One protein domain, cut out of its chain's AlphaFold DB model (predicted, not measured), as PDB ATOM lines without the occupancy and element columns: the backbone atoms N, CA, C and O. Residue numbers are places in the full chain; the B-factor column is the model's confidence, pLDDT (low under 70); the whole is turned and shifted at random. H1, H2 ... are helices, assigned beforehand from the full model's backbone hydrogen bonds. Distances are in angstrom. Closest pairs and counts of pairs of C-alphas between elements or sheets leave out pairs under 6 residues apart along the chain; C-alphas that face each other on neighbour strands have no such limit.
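This is residues 35 to 150 of the 172 residues of the protein "FKBP_N domain-containing protein" of Paludibacter sp (UniProt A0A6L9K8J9). H1 and H4 cross closely as a core; H5 packs on H1 toward one end of the long axis, and H2, crossed with H3, lies toward the other. The printed part has 116 residues, five named helices in order H1 to H5 and no named strand: all helix, packing mostly crossed. It is compact, radius of gyration of the C-alphas 14.5 A, spanning 46 by 31 by 18 A.

Start at H1, residues 35 to 54: it touches H4, residues 113 to 124, closest at C-alphas Gly 43 and Gly 119, 4.1 A, at a steep tilt of 40 degrees. H5, residues 133 to 150, touches H1, closest at C-alphas Ala 45 and Ala 133, 4.3 A. H3, residues 83 to 101, touches H2, residues 62 to 73, with residues 84 to 92 alone, closest at C-alphas Leu 71 and Gly 88, 4.6 A. Every O i to N i+4 pair is within hydrogen-bond range in H2, H3, H4 and H5; in H1, 14 of 16.

Find C-alpha 35 at (13.574, 19.030, -21.054); H1 runs 28.3 A from there. H3 runs 27.2 A; H5 runs 25.7 A to C-alpha 150 at (4.802, 26.449, -11.341).

The C-alphas farthest apart, Gly 78 and Glu 150, are 47.5 A apart. The printed part has no cut; H3 to H4 is a long link. Residues 73 to 81 have pLDDT under 70.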
ATOM      1  N   THR A  35      13.073  18.201 -19.949       97.75
ATOM      2  CA  THR A  35      13.574  19.030 -21.054       97.75
ATOM      3  C   THR A  35      13.989  18.164 -22.245       97.75
ATOM      4  O   THR A  35      13.672  18.511 -23.381       97.75
ATOM      5  N   ASP A  36      14.600  16.999 -22.008       98.06
ATOM      6  CA  ASP A  36      14.944  16.038 -23.066       98.06
ATOM      7  C   ASP A  36      13.674  15.556 -23.778       98.06
ATOM      8  O   ASP A  36      13.575  15.604 -25.006       98.06
ATOM      9  N   SER A  37      12.664  15.163 -22.995       97.88
ATOM     10  CA  SER A  37      11.368  14.724 -23.512       97.88
ATOM     11  C   SER A  37      10.656  15.813 -24.311       97.88
ATOM     12  O   SER A  37      10.086  15.513 -25.356       97.88
ATOM     13  N   LEU A  38      10.707  17.075 -23.870       98.50
ATOM     14  CA  LEU A  38      10.138  18.205 -24.609       98.50
ATOM     15  C   LEU A  38      10.858  18.446 -25.945       98.50
ATOM     16  O   LEU A  38      10.191  18.662 -26.956       98.50
ATOM     17  N   ASN A  39      12.192  18.375 -25.978       98.56
ATOM     18  CA  ASN A  39      12.964  18.501 -27.219       98.56
ATOM     19  C   ASN A  39      12.621  17.377 -28.210       98.56
ATOM     20  O   ASN A  39      12.337  17.635 -29.380       98.56
ATOM     21  N   TYR A  40      12.600  16.129 -27.744       98.06
ATOM     22  CA  TYR A  40      12.258  14.985 -28.585       98.06
ATOM     23  C   TYR A  40      10.801  15.037 -29.079       98.06
ATOM     24  O   TYR A  40      10.542  14.849 -30.270       98.06
ATOM     25  N   ALA A  41       9.852  15.374 -28.198       98.06
ATOM     26  CA  ALA A  41       8.445  15.551 -28.552       98.06
ATOM     27  C   ALA A  41       8.251  16.666 -29.589       98.06
ATOM     28  O   ALA A  41       7.456  16.504 -30.512       98.06
ATOM     29  N   LEU A  42       9.004  17.768 -29.492       98.00
ATOM     30  CA  LEU A  42       8.961  18.847 -30.480       98.00
ATOM     31  C   LEU A  42       9.344  18.343 -31.879       98.00
ATOM     32  O   LEU A  42       8.737  18.747 -32.871       98.00
ATOM     33  N   GLY A  43      10.331  17.451 -31.970       97.19
ATOM     34  CA  GLY A  43      10.695  16.797 -33.226       97.19
ATOM     35  C   GLY A  43       9.558  15.946 -33.790       97.19
ATOM     36  O   GLY A  43       9.191  16.105 -34.954       97.19
ATOM     37  N   LEU A  44       8.970  15.086 -32.951       97.12
ATOM     38  CA  LEU A  44       7.864  14.205 -33.340       97.12
ATOM     39  C   LEU A  44       6.636  14.985 -33.829       97.12
ATOM     40  O   LEU A  44       6.115  14.695 -34.904       97.12
ATOM     41  N   ALA A  45       6.200  15.986 -33.057       96.38
ATOM     42  CA  ALA A  45       5.011  16.782 -33.350       96.38
ATOM     43  C   ALA A  45       5.122  17.518 -34.696       96.38
ATOM     44  O   ALA A  45       4.166  17.556 -35.468       96.38
ATOM     45  N   ASN A  46       6.305  18.055 -35.015       94.94
ATOM     46  CA  ASN A  46       6.537  18.740 -36.288       94.94
ATOM     47  C   ASN A  46       6.716  17.771 -37.468       94.94
ATOM     48  O   ASN A  46       6.371  18.106 -38.603       94.94
ATOM     49  N   GLY A  47       7.269  16.581 -37.225       94.69
ATOM     50  CA  GLY A  47       7.622  15.649 -38.292       94.69
ATOM     51  C   GLY A  47       6.429  15.064 -39.042       94.69
ATOM     52  O   GLY A  47       6.531  14.861 -40.249       94.69
ATOM     53  N   ASP A  48       5.293  14.855 -38.377       89.31
ATOM     54  CA  ASP A  48       4.089  14.340 -39.043       89.31
ATOM     55  C   ASP A  48       3.528  15.337 -40.066       89.31
ATOM     56  O   ASP A  48       3.282  14.977 -41.216       89.31
ATOM     57  N   GLY A  49       3.447  16.624 -39.707       90.31
ATOM     58  CA  GLY A  49       3.051  17.681 -40.642       90.31
ATOM     59  C   GLY A  49       4.000  17.789 -41.840       90.31
ATOM     60  O   GLY A  49       3.551  17.917 -42.980       90.31
ATOM     61  N   ILE A  50       5.311  17.660 -41.604       94.38
ATOM     62  CA  ILE A  50       6.316  17.673 -42.676       94.38
ATOM     63  C   ILE A  50       6.139  16.470 -43.605       94.38
ATOM     64  O   ILE A  50       6.107  16.640 -44.823       94.38
ATOM     65  N   LYS A  51       5.990  15.265 -43.049       92.06
ATOM     66  CA  LYS A  51       5.776  14.040 -43.828       92.06
ATOM     67  C   LYS A  51       4.525  14.156 -44.692       92.06
ATOM     68  O   LYS A  51       4.577  13.932 -45.900       92.06
ATOM     69  N   ASN A  52       3.422  14.557 -44.068       91.19
ATOM     70  CA  ASN A  52       2.123  14.639 -44.714       91.19
ATOM     71  C   ASN A  52       2.065  15.733 -45.777       91.19
ATOM     72  O   ASN A  52       1.252  15.606 -46.679       91.19
ATOM     73  N   TYR A  53       2.896  16.777 -45.720       92.25
ATOM     74  CA  TYR A  53       2.908  17.831 -46.740       92.25
ATOM     75  C   TYR A  53       3.959  17.592 -47.834       92.25
ATOM     76  O   TYR A  53       3.631  17.588 -49.019       92.25
ATOM     77  N   TYR A  54       5.214  17.345 -47.452       91.31
ATOM     78  CA  TYR A  54       6.351  17.371 -48.377       91.31
ATOM     79  C   TYR A  54       6.717  16.002 -48.968       91.31
ATOM     80  O   TYR A  54       7.402  15.936 -49.986       91.31
ATOM     81  N   MET A  55       6.273  14.898 -48.358       91.25
ATOM     82  CA  MET A  55       6.696  13.537 -48.742       91.25
ATOM     83  C   MET A  55       5.576  12.696 -49.361       91.25
ATOM     84  O   MET A  55       5.757  11.505 -49.597       91.25
ATOM     85  N   GLN A  56       4.426  13.295 -49.689       89.81
ATOM     86  CA  GLN A  56       3.287  12.563 -50.266       89.81
ATOM     87  C   GLN A  56       3.636  11.824 -51.570       89.81
ATOM     88  O   GLN A  56       3.058  10.782 -51.869       89.81
ATOM     89  N   LYS A  57       4.553  12.390 -52.365       88.56
ATOM     90  CA  LYS A  57       4.915  11.902 -53.707       88.56
ATOM     91  C   LYS A  57       6.173  11.033 -53.731       88.56
ATOM     92  O   LYS A  57       6.415  10.366 -54.731       88.56
ATOM     93  N   ASP A  58       6.971  11.064 -52.667       86.81
ATOM     94  CA  ASP A  58       8.210  10.298 -52.538       86.81
ATOM     95  C   ASP A  58       8.352   9.820 -51.091       86.81
ATOM     96  O   ASP A  58       8.728  10.578 -50.198       86.81
ATOM     97  N   SER A  59       8.031   8.545 -50.874       85.06
ATOM     98  CA  SER A  59       8.142   7.869 -49.580       85.06
ATOM     99  C   SER A  59       9.515   7.228 -49.345       85.06
ATOM    100  O   SER A  59       9.686   6.503 -48.365       85.06
ATOM    101  N   SER A  60      10.490   7.456 -50.234       88.56
ATOM    102  CA  SER A  60      11.863   6.992 -50.038       88.56
ATOM    103  C   SER A  60      12.595   7.816 -48.974       88.56
ATOM    104  O   SER A  60      12.127   8.853 -48.513       88.56
ATOM    105  N   GLU A  61      13.803   7.394 -48.601       86.44
ATOM    106  CA  GLU A  61      14.642   8.134 -47.649       86.44
ATOM    107  C   GLU A  61      15.224   9.437 -48.232       86.44
ATOM    108  O   GLU A  61      15.766  10.259 -47.489       86.44
ATOM    109  N   LYS A  62      15.130   9.662 -49.554       88.56
ATOM    110  CA  LYS A  62      15.771  10.811 -50.220       88.56
ATOM    111  C   LYS A  62      15.323  12.162 -49.653       88.56
ATOM    112  O   LYS A  62      16.208  12.961 -49.334       88.56
ATOM    113  N   PRO A  63      14.018  12.445 -49.467       88.50
ATOM    114  CA  PRO A  63      13.595  13.740 -48.943       88.50
ATOM    115  C   PRO A  63      13.996  13.914 -47.469       88.50
ATOM    116  O   PRO A  63      14.303  15.029 -47.047       88.50
ATOM    117  N   ILE A  64      14.087  12.821 -46.693       91.06
ATOM    118  CA  ILE A  64      14.553  12.848 -45.293       91.06
ATOM    119  C   ILE A  64      16.032  13.246 -45.258       91.06
ATOM    120  O   ILE A  64      16.416  14.172 -44.543       91.06
ATOM    121  N   ILE A  65      16.856  12.588 -46.076       88.38
ATOM    122  CA  ILE A  65      18.288  12.875 -46.198       88.38
ATOM    123  C   ILE A  65      18.515  14.316 -46.671       88.38
ATOM    124  O   ILE A  65      19.403  14.992 -46.147       88.38
ATOM    125  N   ALA A  66      17.732  14.805 -47.635       87.38
ATOM    126  CA  ALA A  66      17.824  16.183 -48.118       87.38
ATOM    127  C   ALA A  66      17.529  17.194 -46.997       87.38
ATOM    128  O   ALA A  66      18.340  18.089 -46.750       87.38
ATOM    129  N   LEU A  67      16.431  16.992 -46.258       89.88
ATOM    130  CA  LEU A  67      16.033  17.848 -45.141       89.88
ATOM    131  C   LEU A  67      17.095  17.901 -44.042       89.88
ATOM    132  O   LEU A  67      17.497  18.980 -43.605       89.88
ATOM    133  N   MET A  68      17.560  16.734 -43.591       89.88
ATOM    134  CA  MET A  68      18.519  16.653 -42.493       89.88
ATOM    135  C   MET A  68      19.889  17.212 -42.890       89.88
ATOM    136  O   MET A  68      20.509  17.946 -42.121       89.88
ATOM    137  N   ASN A  69      20.330  16.970 -44.128       84.69
ATOM    138  CA  ASN A  69      21.538  17.603 -44.644       84.69
ATOM    139  C   ASN A  69      21.404  19.127 -44.703       84.69
ATOM    140  O   ASN A  69      22.371  19.822 -44.406       84.69
ATOM    141  N   ALA A  70      20.250  19.663 -45.108       84.50
ATOM    142  CA  ALA A  70      20.021  21.105 -45.150       84.50
ATOM    143  C   ALA A  70      20.034  21.724 -43.742       84.50
ATOM    144  O   ALA A  70      20.670  22.761 -43.532       84.50
ATOM    145  N   LEU A  71      19.434  21.030 -42.768       84.62
ATOM    146  CA  LEU A  71      19.491  21.378 -41.345       84.62
ATOM    147  C   LEU A  71      20.923  21.458 -40.808       84.62
ATOM    148  O   LEU A  71      21.256  22.392 -40.081       84.62
ATOM    149  N   ASP A  72      21.765  20.487 -41.164       78.44
ATOM    150  CA  ASP A  72      23.168  20.437 -40.743       78.44
ATOM    151  C   ASP A  72      24.038  21.452 -41.489       78.44
ATOM    152  O   ASP A  72      25.012  21.971 -40.942       78.44
ATOM    153  N   LYS A  73      23.709  21.732 -42.754       69.81
ATOM    154  CA  LYS A  73      24.582  22.515 -43.627       69.81
ATOM    155  C   LYS A  73      24.412  24.009 -43.468       69.81
ATOM    156  O   LYS A  73      25.428  24.663 -43.640       69.81
ATOM    157  N   ALA A  74      23.208  24.517 -43.187       55.72
ATOM    158  CA  ALA A  74      22.780  25.914 -42.975       55.72
ATOM    159  C   ALA A  74      23.412  27.082 -43.794       55.72
ATOM    160  O   ALA A  74      22.855  28.173 -43.746       55.72
ATOM    161  N   TYR A  75      24.519  26.911 -44.529       49.25
ATOM    162  CA  TYR A  75      25.400  27.948 -45.081       49.25
ATOM    163  C   TYR A  75      26.412  27.421 -46.127       49.25
ATOM    164  O   TYR A  75      27.519  27.947 -46.227       49.25
ATOM    165  N   LYS A  76      26.092  26.404 -46.943       48.97
ATOM    166  CA  LYS A  76      26.870  26.191 -48.182       48.97
ATOM    167  C   LYS A  76      26.196  26.952 -49.321       48.97
ATOM    168  O   LYS A  76      25.142  26.550 -49.807       48.97
ATOM    169  N   SER A  77      26.782  28.082 -49.710       48.19
ATOM    170  CA  SER A  77      26.372  28.851 -50.886       48.19
ATOM    171  C   SER A  77      26.487  27.978 -52.141       48.19
ATOM    172  O   SER A  77      27.548  27.428 -52.422       48.19
ATOM    173  N   GLY A  78      25.381  27.823 -52.877       55.06
ATOM    174  CA  GLY A  78      25.344  27.112 -54.163       55.06
ATOM    175  C   GLY A  78      24.701  25.717 -54.172       55.06
ATOM    176  O   GLY A  78      24.702  25.092 -55.225       55.06
ATOM    177  N   ALA A  79      24.148  25.226 -53.057       53.78
ATOM    178  CA  ALA A  79      23.373  23.977 -53.036       53.78
ATOM    179  C   ALA A  79      21.898  24.194 -53.444       53.78
ATOM    180  O   ALA A  79      21.377  25.302 -53.304       53.78
ATOM    181  N   ASP A  80      21.272  23.138 -53.974       58.22
ATOM    182  CA  ASP A  80      19.948  23.106 -54.613       58.22
ATOM    183  C   ASP A  80      18.861  23.958 -53.941       58.22
ATOM    184  O   ASP A  80      18.699  23.972 -52.726       58.22
ATOM    185  N   LYS A  81      18.049  24.640 -54.761       63.56
ATOM    186  CA  LYS A  81      16.881  25.429 -54.319       63.56
ATOM    187  C   LYS A  81      15.629  24.565 -54.115       63.56
ATOM    188  O   LYS A  81      14.517  25.105 -54.175       63.56
ATOM    189  N   ASP A  82      15.802  23.256 -53.960       78.62
ATOM    190  CA  ASP A  82      14.684  22.341 -53.784       78.62
ATOM    191  C   ASP A  82      13.925  22.638 -52.479       78.62
ATOM    192  O   ASP A  82      14.371  23.382 -51.597       78.62
ATOM    193  N   GLU A  83      12.695  22.146 -52.416       86.56
ATOM    194  CA  GLU A  83      11.760  22.482 -51.348       86.56
ATOM    195  C   GLU A  83      12.242  21.982 -49.977       86.56
ATOM    196  O   GLU A  83      12.174  22.721 -48.993       86.56
ATOM    197  N   MET A  84      12.833  20.783 -49.923       88.06
ATOM    198  CA  MET A  84      13.373  20.208 -48.686       88.06
ATOM    199  C   MET A  84      14.584  20.986 -48.175       88.06
ATOM    200  O   MET A  84      14.753  21.136 -46.963       88.06
ATOM    201  N   TYR A  85      15.411  21.518 -49.077       85.50
ATOM    202  CA  TYR A  85      16.533  22.367 -48.718       85.50
ATOM    203  C   TYR A  85      16.062  23.671 -48.071       85.50
ATOM    204  O   TYR A  85      16.544  24.031 -46.996       85.50
ATOM    205  N   LYS A  86      15.080  24.356 -48.674       87.75
ATOM    206  CA  LYS A  86      14.498  25.585 -48.102       87.75
ATOM    207  C   LYS A  86      13.859  25.328 -46.740       87.75
ATOM    208  O   LYS A  86      14.165  26.050 -45.792       87.75
ATOM    209  N   LEU A  87      13.066  24.264 -46.622       91.69
ATOM    210  CA  LEU A  87      12.466  23.853 -45.354       91.69
ATOM    211  C   LEU A  87      13.537  23.572 -44.287       91.69
ATOM    212  O   LEU A  87      13.420  24.015 -43.144       91.69
ATOM    213  N   GLY A  88      14.619  22.884 -44.657       90.38
ATOM    214  CA  GLY A  88      15.736  22.628 -43.752       90.38
ATOM    215  C   GLY A  88      16.429  23.903 -43.269       90.38
ATOM    216  O   GLY A  88      16.800  23.985 -42.097       90.38
ATOM    217  N   LEU A  89      16.552  24.929 -44.120       87.94
ATOM    218  CA  LEU A  89      17.067  26.241 -43.711       87.94
ATOM    219  C   LEU A  89      16.129  26.957 -42.733       87.94
ATOM    220  O   LEU A  89      16.606  27.540 -41.758       87.94
ATOM    221  N   GLU A  90      14.816  26.910 -42.963       91.12
ATOM    222  CA  GLU A  90      13.817  27.521 -42.079       91.12
ATOM    223  C   GLU A  90      13.815  26.866 -40.694       91.12
ATOM    224  O   GLU A  90      13.951  27.552 -39.676       91.12
ATOM    225  N   ILE A  91      13.767  25.531 -40.645       94.19
ATOM    226  CA  ILE A  91      13.849  24.776 -39.390       94.19
ATOM    227  C   ILE A  91      15.207  25.028 -38.712       94.19
ATOM    228  O   ILE A  91      15.263  25.277 -37.508       94.19
ATOM    229  N   GLY A  92      16.308  25.059 -39.470       92.12
ATOM    230  CA  GLY A  92      17.638  25.368 -38.942       92.12
ATOM    231  C   GLY A  92      17.744  26.787 -38.369       92.12
ATOM    232  O   GLY A  92      18.418  27.007 -37.360       92.12
ATOM    233  N   SER A  93      17.056  27.760 -38.972       92.69
ATOM    234  CA  SER A  93      16.925  29.121 -38.438       92.69
ATOM    235  C   SER A  93      16.141  29.130 -37.123       92.69
ATOM    236  O   SER A  93      16.600  29.715 -36.141       92.69
ATOM    237  N   SER A  94      15.022  28.401 -37.057       94.75
ATOM    238  CA  SER A  94      14.251  28.211 -35.819       94.75
ATOM    239  C   SER A  94      15.108  27.596 -34.707       94.75
ATOM    240  O   SER A  94      15.134  28.110 -33.589       94.75
ATOM    241  N   PHE A  95      15.921  26.580 -35.014       95.12
ATOM    242  CA  PHE A  95      16.834  25.960 -34.047       95.12
ATOM    243  C   PHE A  95      17.842  26.962 -33.482       95.12
ATOM    244  O   PHE A  95      18.105  26.952 -32.283       95.12
ATOM    245  N   LYS A  96      18.393  27.860 -34.310       94.31
ATOM    246  CA  LYS A  96      19.287  28.926 -33.823       94.31
ATOM    247  C   LYS A  96      18.569  29.864 -32.858       94.31
ATOM    248  O   LYS A  96      19.145  30.230 -31.837       94.31
ATOM    249  N   GLN A  97      17.320  30.225 -33.152       96.06
ATOM    250  CA  GLN A  97      16.526  31.068 -32.258       96.06
ATOM    251  C   GLN A  97      16.234  30.367 -30.927       96.06
ATOM    252  O   GLN A  97      16.377  30.993 -29.879       96.06
ATOM    253  N   GLN A  98      15.891  29.076 -30.949       97.12
ATOM    254  CA  GLN A  98      15.669  28.298 -29.726       97.12
ATOM    255  C   GLN A  98      16.956  28.085 -28.927       97.12
ATOM    256  O   GLN A  98      16.943  28.210 -27.710       97.12
ATOM    257  N   LYS A  99      18.103  27.871 -29.582       96.06
ATOM    258  CA  LYS A  99      19.406  27.856 -28.893       96.06
ATOM    259  C   LYS A  99      19.697  29.180 -28.185       96.06
ATOM    260  O   LYS A  99      20.241  29.169 -27.090       96.06
ATOM    261  N   ALA A 100      19.333  30.307 -28.797       96.94
ATOM    262  CA  ALA A 100      19.573  31.629 -28.222       96.94
ATOM    263  C   ALA A 100      18.601  31.991 -27.085       96.94
ATOM    264  O   ALA A 100      18.991  32.693 -26.157       96.94
ATOM    265  N   LYS A 101      17.340  31.551 -27.164       97.69
ATOM    266  CA  LYS A 101      16.267  31.956 -26.234       97.69
ATOM    267  C   LYS A 101      15.855  30.874 -25.233       97.69
ATOM    268  O   LYS A 101      15.086  31.166 -24.326       97.69
ATOM    269  N   GLY A 102      16.352  29.653 -25.400       97.75
ATOM    270  CA  GLY A 102      15.826  28.460 -24.748       97.75
ATOM    271  C   GLY A 102      14.684  27.814 -25.536       97.75
ATOM    272  O   GLY A 102      14.111  28.397 -26.468       97.75
ATOM    273  N   LEU A 103      14.376  26.571 -25.173       98.25
ATOM    274  CA  LEU A 103      13.331  25.766 -25.796       98.25
ATOM    275  C   LEU A 103      11.985  26.491 -25.688       98.25
ATOM    276  O   LEU A 103      11.567  26.892 -24.605       98.25
ATOM    277  N   MET A 104      11.314  26.679 -26.827       96.06
ATOM    278  CA  MET A 104      10.048  27.423 -26.932       96.06
ATOM    279  C   MET A 104      10.101  28.847 -26.335       96.06
ATOM    280  O   MET A 104       9.081  29.392 -25.925       96.06
ATOM    281  N   GLY A 105      11.287  29.469 -26.317       96.06
ATOM    282  CA  GLY A 105      11.499  30.819 -25.784       96.06
ATOM    283  C   GLY A 105      11.665  30.886 -24.264       96.06
ATOM    284  O   GLY A 105      11.726  31.983 -23.712       96.06
ATOM    285  N   ASP A 106      11.741  29.737 -23.593       96.12
ATOM    286  CA  ASP A 106      11.961  29.642 -22.161       96.12
ATOM    287  C   ASP A 106      13.436  29.357 -21.858       96.12
ATOM    288  O   ASP A 106      13.911  28.234 -22.018       96.12
ATOM    289  N   SER A 107      14.163  30.365 -21.373       96.44
ATOM    290  CA  SER A 107      15.605  30.271 -21.104       96.44
ATOM    291  C   SER A 107      15.982  29.275 -20.005       96.44
ATOM    292  O   SER A 107      17.152  28.915 -19.890       96.44
ATOM    293  N   THR A 108      15.015  28.804 -19.209       95.62
ATOM    294  CA  THR A 108      15.242  27.753 -18.202       95.62
ATOM    295  C   THR A 108      15.219  26.344 -18.794       95.62
ATOM    296  O   THR A 108      15.640  25.396 -18.136       95.62
ATOM    297  N   LEU A 109      14.753  26.202 -20.038       97.81
ATOM    298  CA  LEU A 109      14.683  24.943 -20.765       97.81
ATOM    299  C   LEU A 109      15.758  24.934 -21.857       97.81
ATOM    300  O   LEU A 109      15.710  25.703 -22.818       97.81
ATOM    301  N   VAL A 110      16.745  24.051 -21.726       98.19
ATOM    302  CA  VAL A 110      17.830  23.931 -22.707       98.19
ATOM    303  C   VAL A 110      17.302  23.310 -24.002       98.19
ATOM    304  O   VAL A 110      16.676  22.251 -23.996       98.19
ATOM    305  N   PHE A 111      17.570  23.961 -25.132       98.38
ATOM    306  CA  PHE A 111      17.289  23.393 -26.447       98.38
ATOM    307  C   PHE A 111      18.389  22.399 -26.856       98.38
ATOM    308  O   PHE A 111      19.565  22.766 -26.911       98.38
ATOM    309  N   ASP A 112      18.000  21.172 -27.194       97.44
ATOM    310  CA  ASP A 112      18.872  20.098 -27.674       97.44
ATOM    311  C   ASP A 112      18.494  19.731 -29.116       97.44
ATOM    312  O   ASP A 112      17.501  19.049 -29.385       97.44
ATOM    313  N   ASP A 113      19.319  20.170 -30.067       95.00
ATOM    314  CA  ASP A 113      19.083  19.936 -31.490       95.00
ATOM    315  C   ASP A 113      19.198  18.469 -31.896       95.00
ATOM    316  O   ASP A 113      18.577  18.075 -32.885       95.00
ATOM    317  N   LYS A 114      19.964  17.653 -31.167       94.38
ATOM    318  CA  LYS A 114      20.097  16.223 -31.462       94.38
ATOM    319  C   LYS A 114      18.804  15.498 -31.126       94.38
ATOM    320  O   LYS A 114      18.346  14.690 -31.931       94.38
ATOM    321  N   LEU A 115      18.193  15.817 -29.986       96.62
ATOM    322  CA  LEU A 115      16.917  15.228 -29.583       96.62
ATOM    323  C   LEU A 115      15.771  15.669 -30.493       96.62
ATOM    324  O   LEU A 115      14.989  14.820 -30.924       96.62
ATOM    325  N   VAL A 116      15.709  16.953 -30.869       97.25
ATOM    326  CA  VAL A 116      14.691  17.421 -31.828       97.25
ATOM    327  C   VAL A 116      14.877  16.745 -33.189       97.25
ATOM    328  O   VAL A 116      13.904  16.268 -33.772       97.25
ATOM    329  N   LYS A 117      16.117  16.634 -33.691       95.12
ATOM    330  CA  LYS A 117      16.404  15.908 -34.941       95.12
ATOM    331  C   LYS A 117      16.013  14.442 -34.846       95.12
ATOM    332  O   LYS A 117      15.404  13.938 -35.780       95.12
ATOM    333  N   GLN A 118      16.312  13.764 -33.739       94.94
ATOM    334  CA  GLN A 118      15.935  12.361 -33.580       94.94
ATOM    335  C   GLN A 118      14.413  12.179 -33.579       94.94
ATOM    336  O   GLN A 118      13.914  11.289 -34.261       94.94
ATOM    337  N   GLY A 119      13.668  13.037 -32.871       96.06
ATOM    338  CA  GLY A 119      12.203  13.017 -32.900       96.06
ATOM    339  C   GLY A 119      11.651  13.263 -34.305       96.06
ATOM    340  O   GLY A 119      10.763  12.546 -34.761       96.06
ATOM    341  N   LEU A 120      12.235  14.217 -35.032       96.44
ATOM    342  CA  LEU A 120      11.867  14.515 -36.413       96.44
ATOM    343  C   LEU A 120      12.133  13.318 -37.340       96.44
ATOM    344  O   LEU A 120      11.235  12.891 -38.060       96.44
ATOM    345  N   VAL A 121      13.326  12.725 -37.283       94.56
ATOM    346  CA  VAL A 121      13.685  11.524 -38.054       94.56
ATOM    347  C   VAL A 121      12.732  10.366 -37.753       94.56
ATOM    348  O   VAL A 121      12.281   9.693 -38.679       94.56
ATOM    349  N   ASN A 122      12.378  10.157 -36.486       94.94
ATOM    350  CA  ASN A 122      11.451   9.104 -36.084       94.94
ATOM    351  C   ASN A 122      10.050   9.317 -36.664       94.94
ATOM    352  O   ASN A 122       9.476   8.379 -37.217       94.94
ATOM    353  N   ALA A 123       9.520  10.541 -36.610       94.94
ATOM    354  CA  ALA A 123       8.222  10.859 -37.203       94.94
ATOM    355  C   ALA A 123       8.225  10.672 -38.731       94.94
ATOM    356  O   ALA A 123       7.342  10.007 -39.280       94.94
ATOM    357  N   LEU A 124       9.254  11.174 -39.424       94.25
ATOM    358  CA  LEU A 124       9.371  11.054 -40.882       94.25
ATOM    359  C   LEU A 124       9.458   9.583 -41.326       94.25
ATOM    360  O   LEU A 124       8.783   9.174 -42.273       94.25
ATOM    361  N   ASN A 125      10.180   8.751 -40.576       91.75
ATOM    362  CA  ASN A 125      10.288   7.313 -40.832       91.75
ATOM    363  C   ASN A 125       9.095   6.487 -40.307       91.75
ATOM    364  O   ASN A 125       9.039   5.282 -40.532       91.75
ATOM    365  N   GLY A 126       8.106   7.103 -39.647       89.94
ATOM    366  CA  GLY A 126       6.926   6.395 -39.135       89.94
ATOM    367  C   GLY A 126       7.239   5.431 -37.988       89.94
ATOM    368  O   GLY A 126       6.646   4.355 -37.913       89.94
ATOM    369  N   PHE A 127       8.184   5.800 -37.123       90.81
ATOM    370  CA  PHE A 127       8.543   5.032 -35.938       90.81
ATOM    371  C   PHE A 127       7.336   4.875 -35.006       90.81
ATOM    372  O   PHE A 127       6.645   5.847 -34.712       90.81
ATOM    373  N   LYS A 128       7.079   3.643 -34.556       87.19
ATOM    374  CA  LYS A 128       5.886   3.299 -33.762       87.19
ATOM    375  C   LYS A 128       6.188   3.014 -32.293       87.19
ATOM    376  O   LYS A 128       5.264   2.835 -31.508       87.19
ATOM    377  N   GLU A 129       7.463   2.945 -31.920       85.81
ATOM    378  CA  GLU A 129       7.871   2.684 -30.542       85.81
ATOM    379  C   GLU A 129       8.036   4.020 -29.809       85.81
ATOM    380  O   GLU A 129       9.075   4.677 -29.871       85.81
ATOM    381  N   GLY A 130       6.974   4.469 -29.146       85.62
ATOM    382  CA  GLY A 130       6.948   5.728 -28.403       85.62
ATOM    383  C   GLY A 130       5.687   6.536 -28.685       85.62
ATOM    384  O   GLY A 130       4.687   5.993 -29.146       85.62
ATOM    385  N   MET A 131       5.744   7.837 -28.393       91.56
ATOM    386  CA  MET A 131       4.634   8.750 -28.669       91.56
ATOM    387  C   MET A 131       4.419   8.912 -30.176       91.56
ATOM    388  O   MET A 131       5.364   9.125 -30.937       91.56
ATOM    389  N   THR A 132       3.159   8.905 -30.584       94.38
ATOM    390  CA  THR A 132       2.711   9.468 -31.859       94.38
ATOM    391  C   THR A 132       2.940  10.984 -31.892       94.38
ATOM    392  O   THR A 132       3.136  11.629 -30.860       94.38
ATOM    393  N   ALA A 133       2.875  11.595 -33.078       94.50
ATOM    394  CA  ALA A 133       2.978  13.051 -33.202       94.50
ATOM    395  C   ALA A 133       1.856  13.793 -32.453       94.50
ATOM    396  O   ALA A 133       2.104  14.842 -31.859       94.50
ATOM    397  N   GLN A 134       0.645  13.226 -32.421       95.25
ATOM    398  CA  GLN A 134      -0.467  13.781 -31.650       95.25
ATOM    399  C   GLN A 134      -0.188  13.718 -30.143       95.25
ATOM    400  O   GLN A 134      -0.323  14.726 -29.452       95.25
ATOM    401  N   GLU A 135       0.248  12.567 -29.632       96.75
ATOM    402  CA  GLU A 135       0.603  12.426 -28.215       96.75
ATOM    403  C   GLU A 135       1.768  13.343 -27.832       96.75
ATOM    404  O   GLU A 135       1.754  13.935 -26.754       96.75
ATOM    405  N   ALA A 136       2.744  13.522 -28.724       97.38
ATOM    406  CA  ALA A 136       3.836  14.467 -28.534       97.38
ATOM    407  C   ALA A 136       3.326  15.916 -28.431       97.38
ATOM    408  O   ALA A 136       3.742  16.651 -27.534       97.38
ATOM    409  N   GLN A 137       2.384  16.315 -29.290       97.06
ATOM    410  CA  GLN A 137       1.759  17.637 -29.231       97.06
ATOM    411  C   GLN A 137       0.990  17.846 -27.918       97.06
ATOM    412  O   GLN A 137       1.149  18.875 -27.257       97.06
ATOM    413  N   GLU A 138       0.192  16.863 -27.502       97.50
ATOM    414  CA  GLU A 138      -0.523  16.909 -26.225       97.50
ATOM    415  C   GLU A 138       0.433  16.964 -25.028       97.50
ATOM    416  O   GLU A 138       0.194  17.701 -24.067       97.50
ATOM    417  N   TYR A 139       1.521  16.195 -25.079       97.69
ATOM    418  CA  TYR A 139       2.554  16.194 -24.054       97.69
ATOM    419  C   TYR A 139       3.187  17.579 -23.908       97.69
ATOM    420  O   TYR A 139       3.256  18.090 -22.789       97.69
ATOM    421  N   ILE A 140       3.584  18.212 -25.018       98.12
ATOM    422  CA  ILE A 140       4.159  19.565 -25.019       98.12
ATOM    423  C   ILE A 140       3.195  20.552 -24.363       98.12
ATOM    424  O   ILE A 140       3.595  21.285 -23.459       98.12
ATOM    425  N   GLN A 141       1.921  20.547 -24.765       97.25
ATOM    426  CA  GLN A 141       0.911  21.451 -24.209       97.25
ATOM    427  C   GLN A 141       0.764  21.276 -22.693       97.25
ATOM    428  O   GLN A 141       0.838  22.251 -21.943       97.25
ATOM    429  N   LYS A 142       0.607  20.031 -22.229       97.19
ATOM    430  CA  LYS A 142       0.436  19.712 -20.803       97.19
ATOM    431  C   LYS A 142       1.682  20.071 -19.990       97.19
ATOM    432  O   LYS A 142       1.566  20.672 -18.921       97.19
ATOM    433  N   ALA A 143       2.867  19.726 -20.485       96.62
ATOM    434  CA  ALA A 143       4.130  20.004 -19.810       96.62
ATOM    435  C   ALA A 143       4.410  21.511 -19.724       96.62
ATOM    436  O   ALA A 143       4.727  22.006 -18.644       96.62
ATOM    437  N   MET A 144       4.209  22.263 -20.810       96.50
ATOM    438  CA  MET A 144       4.415  23.713 -20.809       96.50
ATOM    439  C   MET A 144       3.393  24.455 -19.950       96.50
ATOM    440  O   MET A 144       3.774  25.380 -19.235       96.50
ATOM    441  N   ALA A 145       2.124  24.035 -19.953       95.44
ATOM    442  CA  ALA A 145       1.113  24.600 -19.057       95.44
ATOM    443  C   ALA A 145       1.495  24.395 -17.583       95.44
ATOM    444  O   ALA A 145       1.388  25.316 -16.771       95.44
ATOM    445  N   LYS A 146       2.006  23.206 -17.241       94.56
ATOM    446  CA  LYS A 146       2.496  22.906 -15.895       94.56
ATOM    447  C   LYS A 146       3.690  23.781 -15.504       94.56
ATOM    448  O   LYS A 146       3.668  24.368 -14.427       94.56
ATOM    449  N   ILE A 147       4.693  23.900 -16.375       94.38
ATOM    450  CA  ILE A 147       5.882  24.735 -16.136       94.38
ATOM    451  C   ILE A 147       5.476  26.194 -15.893       94.38
ATOM    452  O   ILE A 147       5.951  26.826 -14.953       94.38
ATOM    453  N   GLN A 148       4.556  26.729 -16.700       92.06
ATOM    454  CA  GLN A 148       4.052  28.092 -16.525       92.06
ATOM    455  C   GLN A 148       3.311  28.270 -15.194       92.06
ATOM    456  O   GLN A 148       3.548  29.250 -14.491       92.06
ATOM    457  N   ALA A 149       2.458  27.314 -14.811       93.44
ATOM    458  CA  ALA A 149       1.758  27.353 -13.528       93.44
ATOM    459  C   ALA A 149       2.727  27.340 -12.332       93.44
ATOM    460  O   ALA A 149       2.555  28.114 -11.390       93.44
ATOM    461  N   GLU A 150       3.772  26.511 -12.384       91.69
ATOM    462  CA  GLU A 150       4.802  26.449 -11.341       91.69
ATOM    463  C   GLU A 150       5.581  27.768 -11.232       91.69
ATOM    464  O   GLU A 150       5.828  28.243 -10.123       91.69
TER     465      GLU A 150